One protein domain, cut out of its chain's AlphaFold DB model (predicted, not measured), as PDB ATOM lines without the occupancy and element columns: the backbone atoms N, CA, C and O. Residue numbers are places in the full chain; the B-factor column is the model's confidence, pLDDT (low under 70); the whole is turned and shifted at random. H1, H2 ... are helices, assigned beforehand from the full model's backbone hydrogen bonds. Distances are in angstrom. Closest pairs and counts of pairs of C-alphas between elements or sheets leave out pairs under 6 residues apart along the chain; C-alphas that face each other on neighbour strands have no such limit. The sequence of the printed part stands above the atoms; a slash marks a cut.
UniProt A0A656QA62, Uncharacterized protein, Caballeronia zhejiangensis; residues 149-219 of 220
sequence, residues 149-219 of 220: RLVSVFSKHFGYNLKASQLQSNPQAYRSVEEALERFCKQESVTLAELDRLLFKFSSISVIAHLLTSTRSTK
ATOM      1  N   ARG A 149      37.997  96.857  37.415       80.81
ATOM      2  CA  ARG A 149      37.440  96.221  36.220       80.81
ATOM      3  C   ARG A 149      37.318  97.250  35.112       80.81
ATOM      4  O   ARG A 149      37.849  97.003  34.035       80.81
ATOM      5  N   LEU A 150      36.724  98.411  35.392       80.81
ATOM      6  CA  LEU A 150      36.602  99.515  34.433       80.81
ATOM      7  C   LEU A 150      37.964  99.965  33.906       80.81
ATOM      8  O   LEU A 150      38.184 100.020  32.697       80.81
ATOM      9  N   VAL A 151      38.917 100.194  34.806       85.12
ATOM     10  CA  VAL A 151      40.271 100.600  34.409       85.12
ATOM     11  C   VAL A 151      40.966  99.506  33.592       85.12
ATOM     12  O   VAL A 151      41.680  99.810  32.637       85.12
ATOM     13  N   SER A 152      40.710  98.229  33.890       82.94
ATOM     14  CA  SER A 152      41.217  97.121  33.077       82.94
ATOM     15  C   SER A 152      40.638  97.111  31.658       82.94
ATOM     16  O   SER A 152      41.347  96.696  30.741       82.94
ATOM     17  N   VAL A 153      39.398  97.570  31.448       81.81
ATOM     18  CA  VAL A 153      38.826  97.753  30.099       81.81
ATOM     19  C   VAL A 153      39.605  98.816  29.339       81.81
ATOM     20  O   VAL A 153      40.007  98.573  28.203       81.81
ATOM     21  N   PHE A 154      39.864  99.963  29.971       83.06
ATOM     22  CA  PHE A 154      40.622 101.050  29.348       83.06
ATOM     23  C   PHE A 154      42.034 100.622  28.976       83.06
ATOM     24  O   PHE A 154      42.492 100.880  27.863       83.06
ATOM     25  N   SER A 155      42.695  99.892  29.871       84.00
ATOM     26  CA  SER A 155      44.019  99.345  29.598       84.00
ATOM     27  C   SER A 155      44.001  98.364  28.425       84.00
ATOM     28  O   SER A 155      44.798  98.499  27.498       84.00
ATOM     29  N   LYS A 156      43.043  97.431  28.405       82.50
ATOM     30  CA  LYS A 156      42.960  96.379  27.384       82.50
ATOM     31  C   LYS A 156      42.561  96.889  25.996       82.50
ATOM     32  O   LYS A 156      43.049  96.358  25.005       82.50
ATOM     33  N   HIS A 157      41.650  97.855  25.920       82.19
ATOM     34  CA  HIS A 157      41.020  98.255  24.655       82.19
ATOM     35  C   HIS A 157      41.484  99.610  24.123       82.19
ATOM     36  O   HIS A 157      41.343  99.864  22.932       82.19
ATOM     37  N   PHE A 158      42.045 100.469  24.978       80.62
ATOM     38  CA  PHE A 158      42.373 101.853  24.624       80.62
ATOM     39  C   PHE A 158      43.829 102.227  24.941       80.62
ATOM     40  O   PHE A 158      44.197 103.393  24.837       80.62
ATOM     41  N   GLY A 159      44.666 101.261  25.345       80.94
ATOM     42  CA  GLY A 159      46.078 101.507  25.661       80.94
ATOM     43  C   GLY A 159      46.287 102.407  26.884       80.94
ATOM     44  O   GLY A 159      47.321 103.063  27.008       80.94
ATOM     45  N   TYR A 160      45.301 102.477  27.784       83.31
ATOM     46  CA  TYR A 160      45.381 103.306  28.981       83.31
ATOM     47  C   TYR A 160      46.272 102.651  30.047       83.31
ATOM     48  O   TYR A 160      45.904 101.652  30.666       83.31
ATOM     49  N   ASN A 161      47.457 103.217  30.277       83.81
ATOM     50  CA  ASN A 161      48.523 102.557  31.046       83.81
ATOM     51  C   ASN A 161      48.548 102.886  32.550       83.81
ATOM     52  O   ASN A 161      49.493 102.504  33.241       83.81
ATOM     53  N   LEU A 162      47.537 103.580  33.084       85.88
ATOM     54  CA  LEU A 162      47.453 103.839  34.524       85.88
ATOM     55  C   LEU A 162      46.731 102.698  35.244       85.88
ATOM     56  O   LEU A 162      45.637 102.283  34.861       85.88
ATOM     57  N   LYS A 163      47.327 102.216  36.340       89.50
ATOM     58  CA  LYS A 163      46.672 101.263  37.242       89.50
ATOM     59  C   LYS A 163      45.510 101.947  37.961       89.50
ATOM     60  O   LYS A 163      45.571 103.137  38.263       89.50
ATOM     61  N   ALA A 164      44.497 101.171  38.341       87.94
ATOM     62  CA  ALA A 164      43.327 101.700  39.044       87.94
ATOM     63  C   ALA A 164      43.686 102.453  40.331       87.94
ATOM     64  O   ALA A 164      43.134 103.514  40.586       87.94
ATOM     65  N   SER A 165      44.658 101.955  41.103       89.38
ATOM     66  CA  SER A 165      45.132 102.644  42.307       89.38
ATOM     67  C   SER A 165      45.728 104.018  41.999       89.38
ATOM     68  O   SER A 165      45.424 104.967  42.709       89.38
ATOM     69  N   GLN A 166      46.514 104.136  40.923       90.44
ATOM     70  CA  GLN A 166      47.123 105.399  40.487       90.44
ATOM     71  C   GLN A 166      46.065 106.392  39.999       90.44
ATOM     72  O   GLN A 166      46.154 107.582  40.293       90.44
ATOM     73  N   LEU A 167      45.054 105.898  39.276       91.50
ATOM     74  CA  LEU A 167      43.940 106.714  38.805       91.50
ATOM     75  C   LEU A 167      43.082 107.222  39.968       91.50
ATOM     76  O   LEU A 167      42.799 108.411  40.061       91.50
ATOM     77  N   GLN A 168      42.697 106.332  40.883       91.69
ATOM     78  CA  GLN A 168      41.838 106.653  42.026       91.69
ATOM     79  C   GLN A 168      42.509 107.594  43.034       91.69
ATOM     80  O   GLN A 168      41.812 108.363  43.694       91.69
ATOM     81  N   SER A 169      43.842 107.555  43.150       90.12
ATOM     82  CA  SER A 169      44.608 108.461  44.012       90.12
ATOM     83  C   SER A 169      44.938 109.810  43.367       90.12
ATOM     84  O   SER A 169      45.482 110.676  44.045       90.12
ATOM     85  N   ASN A 170      44.663 109.999  42.071       92.50
ATOM     86  CA  ASN A 170      44.943 111.238  41.348       92.50
ATOM     87  C   ASN A 170      43.625 111.892  40.890       92.50
ATOM     88  O   ASN A 170      43.108 111.540  39.827       92.50
ATOM     89  N   PRO A 171      43.089 112.871  41.646       92.00
ATOM     90  CA  PRO A 171      41.818 113.514  41.319       92.00
ATOM     91  C   PRO A 171      41.780 114.146  39.924       92.00
ATOM     92  O   PRO A 171      40.738 114.129  39.278       92.00
ATOM     93  N   GLN A 172      42.903 114.682  39.437       92.19
ATOM     94  CA  GLN A 172      42.970 115.294  38.111       92.19
ATOM     95  C   GLN A 172      42.864 114.241  37.003       92.19
ATOM     96  O   GLN A 172      42.078 114.410  36.073       92.19
ATOM     97  N   ALA A 173      43.606 113.136  37.123       91.88
ATOM     98  CA  ALA A 173      43.514 112.033  36.169       91.88
ATOM     99  C   ALA A 173      42.123 111.382  36.200       91.88
ATOM    100  O   ALA A 173      41.557 111.101  35.146       91.88
ATOM    101  N   TYR A 174      41.552 111.198  37.396       94.06
ATOM    102  CA  TYR A 174      40.208 110.648  37.570       94.06
ATOM    103  C   TYR A 174      39.163 111.499  36.844       94.06
ATOM    104  O   TYR A 174      38.384 110.968  36.056       94.06
ATOM    105  N   ARG A 175      39.184 112.822  37.066       91.75
ATOM    106  CA  ARG A 175      38.268 113.765  36.411       91.75
ATOM    107  C   ARG A 175      38.434 113.774  34.898       91.75
ATOM    108  O   ARG A 175      37.443 113.715  34.192       91.75
ATOM    109  N   SER A 176      39.668 113.756  34.397       92.00
ATOM    110  CA  SER A 176      39.912 113.724  32.951       92.00
ATOM    111  C   SER A 176      39.303 112.488  32.273       92.00
ATOM    112  O   SER A 176      38.733 112.598  31.187       92.00
ATOM    113  N   VAL A 177      39.383 111.317  32.919       91.19
ATOM    114  CA  VAL A 177      38.728 110.093  32.426       91.19
ATOM    115  C   VAL A 177      37.208 110.210  32.517       91.19
ATOM    116  O   VAL A 177      36.519 109.874  31.558       91.19
ATOM    117  N   GLU A 178      36.684 110.703  33.638       93.25
ATOM    118  CA  GLU A 178      35.245 110.903  33.840       93.25
ATOM    119  C   GLU A 178      34.642 111.859  32.798       93.25
ATOM    120  O   GLU A 178      33.673 111.492  32.146       93.25
ATOM    121  N   GLU A 179      35.272 113.006  32.531       92.75
ATOM    122  CA  GLU A 179      34.855 113.965  31.494       92.75
ATOM    123  C   GLU A 179      34.874 113.352  30.084       92.75
ATOM    124  O   GLU A 179      34.015 113.640  29.247       92.75
ATOM    125  N   ALA A 180      35.862 112.503  29.783       90.94
ATOM    126  CA  ALA A 180      35.922 111.812  28.498       90.94
ATOM    127  C   ALA A 180      34.766 110.814  28.337       90.94
ATOM    128  O   ALA A 180      34.147 110.761  27.272       90.94
ATOM    129  N   LEU A 181      34.452 110.066  29.397       90.81
ATOM    130  CA  LEU A 181      33.313 109.152  29.421       90.81
ATOM    131  C   LEU A 181      31.985 109.910  29.372       90.81
ATOM    132  O   LEU A 181      31.066 109.458  28.698       90.81
ATOM    133  N   GLU A 182      31.884 111.065  30.026       91.50
ATOM    134  CA  GLU A 182      30.683 111.899  30.022       91.50
ATOM    135  C   GLU A 182      30.341 112.360  28.603       91.50
ATOM    136  O   GLU A 182      29.193 112.263  28.169       91.50
ATOM    137  N   ARG A 183      31.350 112.806  27.839       90.75
ATOM    138  CA  ARG A 183      31.180 113.183  26.428       90.75
ATOM    139  C   ARG A 183      30.670 112.020  25.579       90.75
ATOM    140  O   ARG A 183      29.786 112.229  24.756       90.75
ATOM    141  N   PHE A 184      31.200 110.817  25.794       88.00
ATOM    142  CA  PHE A 184      30.728 109.608  25.116       88.00
ATOM    143  C   PHE A 184      29.277 109.275  25.500       88.00
ATOM    144  O   PHE A 184      28.429 109.086  24.635       88.00
ATOM    145  N   CYS A 185      28.962 109.287  26.794       90.31
ATOM    146  CA  CYS A 185      27.625 109.008  27.319       90.31
ATOM    147  C   CYS A 185      26.572 109.981  26.761       90.31
ATOM    148  O   CYS A 185      25.513 109.554  26.300       90.31
ATOM    149  N   LYS A 186      26.904 111.279  26.685       89.94
ATOM    150  CA  LYS A 186      26.061 112.312  26.062       89.94
ATOM    151  C   LYS A 186      25.751 112.023  24.591       89.94
ATOM    152  O   LYS A 186      24.628 112.260  24.160       89.94
ATOM    153  N   GLN A 187      26.715 111.511  23.823       88.38
ATOM    154  CA  GLN A 187      26.498 111.144  22.416       88.38
ATOM    155  C   GLN A 187      25.549 109.949  22.272       88.38
ATOM    156  O   GLN A 187      24.721 109.928  21.363       88.38
ATOM    157  N   GLU A 188      25.631 108.994  23.195       84.94
ATOM    158  CA  GLU A 188      24.831 107.766  23.180       84.94
ATOM    159  C   GLU A 188      23.500 107.891  23.947       84.94
ATOM    160  O   GLU A 188      22.744 106.927  24.020       84.94
ATOM    161  N   SER A 189      23.177 109.077  24.485       89.19
ATOM    162  CA  SER A 189      21.964 109.332  25.288       89.19
ATOM    163  C   SER A 189      21.824 108.410  26.509       89.19
ATOM    164  O   SER A 189      20.724 107.982  26.855       89.19
ATOM    165  N   VAL A 190      22.946 108.113  27.164       90.38
ATOM    166  CA  VAL A 190      23.024 107.331  28.408       90.38
ATOM    167  C   VAL A 190      23.717 108.192  29.465       90.38
ATOM    168  O   VAL A 190      24.534 109.046  29.131       90.38
ATOM    169  N   THR A 191      23.400 108.009  30.742       92.00
ATOM    170  CA  THR A 191      24.098 108.679  31.854       92.00
ATOM    171  C   THR A 191      25.383 107.938  32.238       92.00
ATOM    172  O   THR A 191      25.536 106.737  31.998       92.00
ATOM    173  N   LEU A 192      26.327 108.631  32.882       92.19
ATOM    174  CA  LEU A 192      27.552 107.988  33.374       92.19
ATOM    175  C   LEU A 192      27.254 106.893  34.400       92.19
ATOM    176  O   LEU A 192      27.874 105.829  34.381       92.19
ATOM    177  N   ALA A 193      26.267 107.128  35.256       91.75
ATOM    178  CA  ALA A 193      25.822 106.165  36.242       91.75
ATOM    179  C   ALA A 193      25.159 104.930  35.607       91.75
ATOM    180  O   ALA A 193      25.350 103.814  36.087       91.75
ATOM    181  N   GLU A 194      24.418 105.076  34.509       90.00
ATOM    182  CA  GLU A 194      23.901 103.922  33.765       90.00
ATOM    183  C   GLU A 194      25.032 103.113  33.133       90.00
ATOM    184  O   GLU A 194      25.043 101.885  33.260       90.00
ATOM    185  N   LEU A 195      26.012 103.785  32.518       88.00
ATOM    186  CA  LEU A 195      27.202 103.127  31.981       88.00
ATOM    187  C   LEU A 195      27.948 102.346  33.076       88.00
ATOM    188  O   LEU A 195      28.298 101.184  32.863       88.00
ATOM    189  N   ASP A 196      28.132 102.943  34.256       87.12
ATOM    190  CA  ASP A 196      28.724 102.303  35.437       87.12
ATOM    191  C   ASP A 196      27.997 100.996  35.794       87.12
ATOM    192  O   ASP A 196      28.611  99.928  35.885       87.12
ATOM    193  N   ARG A 197      26.663 101.039  35.902       85.75
ATOM    194  CA  ARG A 197      25.855  99.863  36.263       85.75
ATOM    195  C   ARG A 197      25.836  98.800  35.172       85.75
ATOM    196  O   ARG A 197      25.806  97.611  35.499       85.75
ATOM    197  N   LEU A 198      25.868  99.191  33.900       81.12
ATOM    198  CA  LEU A 198      25.980  98.251  32.787       81.12
ATOM    199  C   LEU A 198      27.330  97.531  32.819       81.12
ATOM    200  O   LEU A 198      27.371  96.303  32.764       81.12
ATOM    201  N   LEU A 199      28.423  98.277  32.974       76.94
ATOM    202  CA  LEU A 199      29.775  97.721  33.037       76.94
ATOM    203  C   LEU A 199      30.017  96.890  34.304       76.94
ATOM    204  O   LEU A 199      30.839  95.974  34.284       76.94
ATOM    205  N   PHE A 200      29.282  97.154  35.387       73.50
ATOM    206  CA  PHE A 200      29.273  96.295  36.570       73.50
ATOM    207  C   PHE A 200      28.584  94.946  36.306       73.50
ATOM    208  O   PHE A 200      29.071  93.914  36.767       73.50
ATOM    209  N   LYS A 201      27.438  94.951  35.604       69.56
ATOM    210  CA  LYS A 201      26.570  93.769  35.424       69.56
ATOM    211  C   LYS A 201      26.996  92.833  34.298       69.56
ATOM    212  O   LYS A 201      26.722  91.639  34.367       69.56
ATOM    213  N   PHE A 202      27.621  93.359  33.257       62.56
ATOM    214  CA  PHE A 202      27.928  92.612  32.044       62.56
ATOM    215  C   PHE A 202      29.434  92.581  31.791       62.56
ATOM    216  O   PHE A 202      30.182  93.446  32.244       62.56
ATOM    217  N   SER A 203      29.899  91.600  31.010       60.34
ATOM    218  CA  SER A 203      31.275  91.650  30.511       60.34
ATOM    219  C   SER A 203      31.454  92.910  29.657       60.34
ATOM    220  O   SER A 203      30.608  93.243  28.823       60.34
ATOM    221  N   SER A 204      32.550  93.630  29.861       58.69
ATOM    222  CA  SER A 204      32.793  94.959  29.285       58.69
ATOM    223  C   SER A 204      32.644  95.043  27.762       58.69
ATOM    224  O   SER A 204      32.145  96.039  27.246       58.69
ATOM    225  N   ILE A 205      32.997  93.976  27.039       58.06
ATOM    226  CA  ILE A 205      32.832  93.888  25.580       58.06
ATOM    227  C   ILE A 205      31.353  93.795  25.188       58.06
ATOM    228  O   ILE A 205      30.936  94.438  24.228       58.06
ATOM    229  N   SER A 206      30.547  93.039  25.939       61.00
ATOM    230  CA  SER A 206      29.117  92.897  25.647       61.00
ATOM    231  C   SER A 206      28.344  94.204  25.842       61.00
ATOM    232  O   SER A 206      27.440  94.476  25.063       61.00
ATOM    233  N   VAL A 207      28.749  95.061  26.788       59.66
ATOM    234  CA  VAL A 207      28.132  96.386  27.002       59.66
ATOM    235  C   VAL A 207      28.455  97.345  25.871       59.66
ATOM    236  O   VAL A 207      27.547  97.937  25.298       59.66
ATOM    237  N   ILE A 208      29.740  97.480  25.525       64.19
ATOM    238  CA  ILE A 208      30.172  98.383  24.450       64.19
ATOM    239  C   ILE A 208      29.537  97.945  23.127       64.19
ATOM    240  O   ILE A 208      28.985  98.769  22.404       64.19
ATOM    241  N   ALA A 209      29.528  96.641  22.835       61.00
ATOM    242  CA  ALA A 209      28.859  96.114  21.650       61.00
ATOM    243  C   ALA A 209      27.335  96.342  21.684       61.00
ATOM    244  O   ALA A 209      26.754  96.694  20.659       61.00
ATOM    245  N   HIS A 210      26.680  96.179  22.838       61.16
ATOM    246  CA  HIS A 210      25.238  96.397  22.989       61.16
ATOM    247  C   HIS A 210      24.832  97.866  22.796       61.16
ATOM    248  O   HIS A 210      23.857  98.139  22.093       61.16
ATOM    249  N   LEU A 211      25.602  98.811  23.344       62.28
ATOM    250  CA  LEU A 211      25.387 100.248  23.135       62.28
ATOM    251  C   LEU A 211      25.543 100.618  21.650       62.28
ATOM    252  O   LEU A 211      24.667 101.258  21.077       62.28
ATOM    253  N   LEU A 212      26.581 100.098  20.982       62.22
ATOM    254  CA  LEU A 212      26.844 100.357  19.558       62.22
ATOM    255  C   LEU A 212      25.859  99.672  18.589       62.22
ATOM    256  O   LEU A 212      25.756 100.065  17.425       62.22
ATOM    257  N   THR A 213      25.169  98.612  19.021       56.84
ATOM    258  CA  THR A 213      24.193  97.871  18.195       56.84
ATOM    259  C   THR A 213      22.767  98.372  18.382       56.84
ATOM    260  O   THR A 213      22.030  98.474  17.399       56.84
ATOM    261  N   SER A 214      22.386  98.763  19.600       53.44
ATOM    262  CA  SER A 214      21.050  99.298  19.905       53.44
ATOM    263  C   SER A 214      20.782 100.643  19.214       53.44
ATOM    264  O   SER A 214      19.656 100.919  18.800       53.44
ATOM    265  N   THR A 215      21.826 101.440  18.977       49.16
ATOM    266  CA  THR A 215      21.752 102.711  18.235       49.16
ATOM    267  C   THR A 215      21.663 102.542  16.718       49.16
ATOM    268  O   THR A 215      21.167 103.427  16.018       49.16
ATOM    269  N   ARG A 216      22.079 101.390  16.173       47.75
ATOM    270  CA  ARG A 216      21.889 101.070  14.745       47.75
ATOM    271  C   ARG A 216      20.461 100.637  14.417       47.75
ATOM    272  O   ARG A 216      20.038 100.805  13.279       47.75
ATOM    273  N   SER A 217      19.718 100.109  15.392       44.41
ATOM    274  CA  SER A 217      18.332  99.658  15.192       44.41
ATOM    275  C   SER A 217      17.292 100.777  15.306       44.41
ATOM    276  O   SER A 217      16.194 100.621  14.790       44.41
ATOM    277  N   THR A 218      17.619 101.892  15.963       43.34
ATOM    278  CA  THR A 218      16.726 103.055  16.156       43.34
ATOM    279  C   THR A 218      16.881 104.136  15.080       43.34
ATOM    280  O   THR A 218      16.132 105.106  15.073       43.34
ATOM    281  N   LYS A 219      17.826 103.967  14.146       40.53
ATOM    282  CA  LYS A 219      18.028 104.830  12.967       40.53
ATOM    283  C   LYS A 219      17.485 104.222  11.661       40.53
ATOM    284  O   LYS A 219      18.012 104.520  10.590       40.53
TER     285      LYS A 219
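Overview. This is residues 149 to 219 of the 220 residues of an uncharacterized protein of Caballeronia zhejiangensis (UniProt A0A656QA62). Five helices make an open frame with few contacts: the long helix H3 forms one side, short H2 and longer H4 stand off it toward its two ends, and H1 sits on the side opposite H3, near the far ends of H2 and H4, and points out of the plane of the frame. From the foot of H4 the last helix, H5, runs slantwise onward, the same way as H3, and these two give the model most of its length. The printed part has 71 residues with five named helices, in the order H1, H2, H3, H4, H5, and no named strand; its class is all helix. It is compact by its radius of gyration of the C-alphas, 12.8 A, yet elongated in outline, spanning 40 by 21 by 20 A.

Along the chain. The longest helix, H3, holds residues 171 to 188 and measures 25.5 A from C-alpha 171 at (41.818, 113.514, 41.319) to C-alpha 188 at (24.831, 107.766, 23.180). Before it come H2, residues 164 to 168, 6.0 A long, and H1, residues 149 to 158, 13.8 A long, which begins with C-alpha 149 at (37.440, 96.221, 36.220). After it come H4, residues 192 to 201, 14.4 A long, and H5, residues 204 to 217, 20.7 A long, ending with C-alpha 217 at (18.332, 99.658, 15.192).

Arrangement. H3 touches H4 with residues 181 to 185 alone; their closest C-alphas, those of Glu 182 and Leu 192, are 6.0 A apart, and the lines are about perpendicular at 90 degrees. H3 and H2 only just touch, only at the corner by their link, with 3 pairs of C-alphas within 8 A; the closest are those of Leu 167 and Tyr 174, 5.6 A. H5 is close to H3 but not clearly touching, at a shallow tilt of 30 degrees, the same way; the closest C-alphas, those of Glu 188 and Leu 211, are 7.5 A apart. H5 and H4 are close but not clearly touching, at a steep tilt of 59 degrees, opposite ways, with the C-alphas of Leu 199 and Val 207 closest at 6.4 A. H1 is close to H2 but not clearly touching, the closest C-alphas being those of Val 151 and Ala 164, 5.7 A. H1 and H3 are apart. In H1, H2, H3 and H4 every O i to N i+4 pair is within hydrogen-bond range; in H5 it is 8 of 10.

Size, cuts and confidence. The two C-alphas farthest apart, those of Ser 169 and Lys 219, are 41.0 A from each other. The printed part has no cut, and the four links between helices are tight. The mean pLDDT of the printed part is 79.3; residues 201 to 219 are under 70, and H5 has a mean of 57.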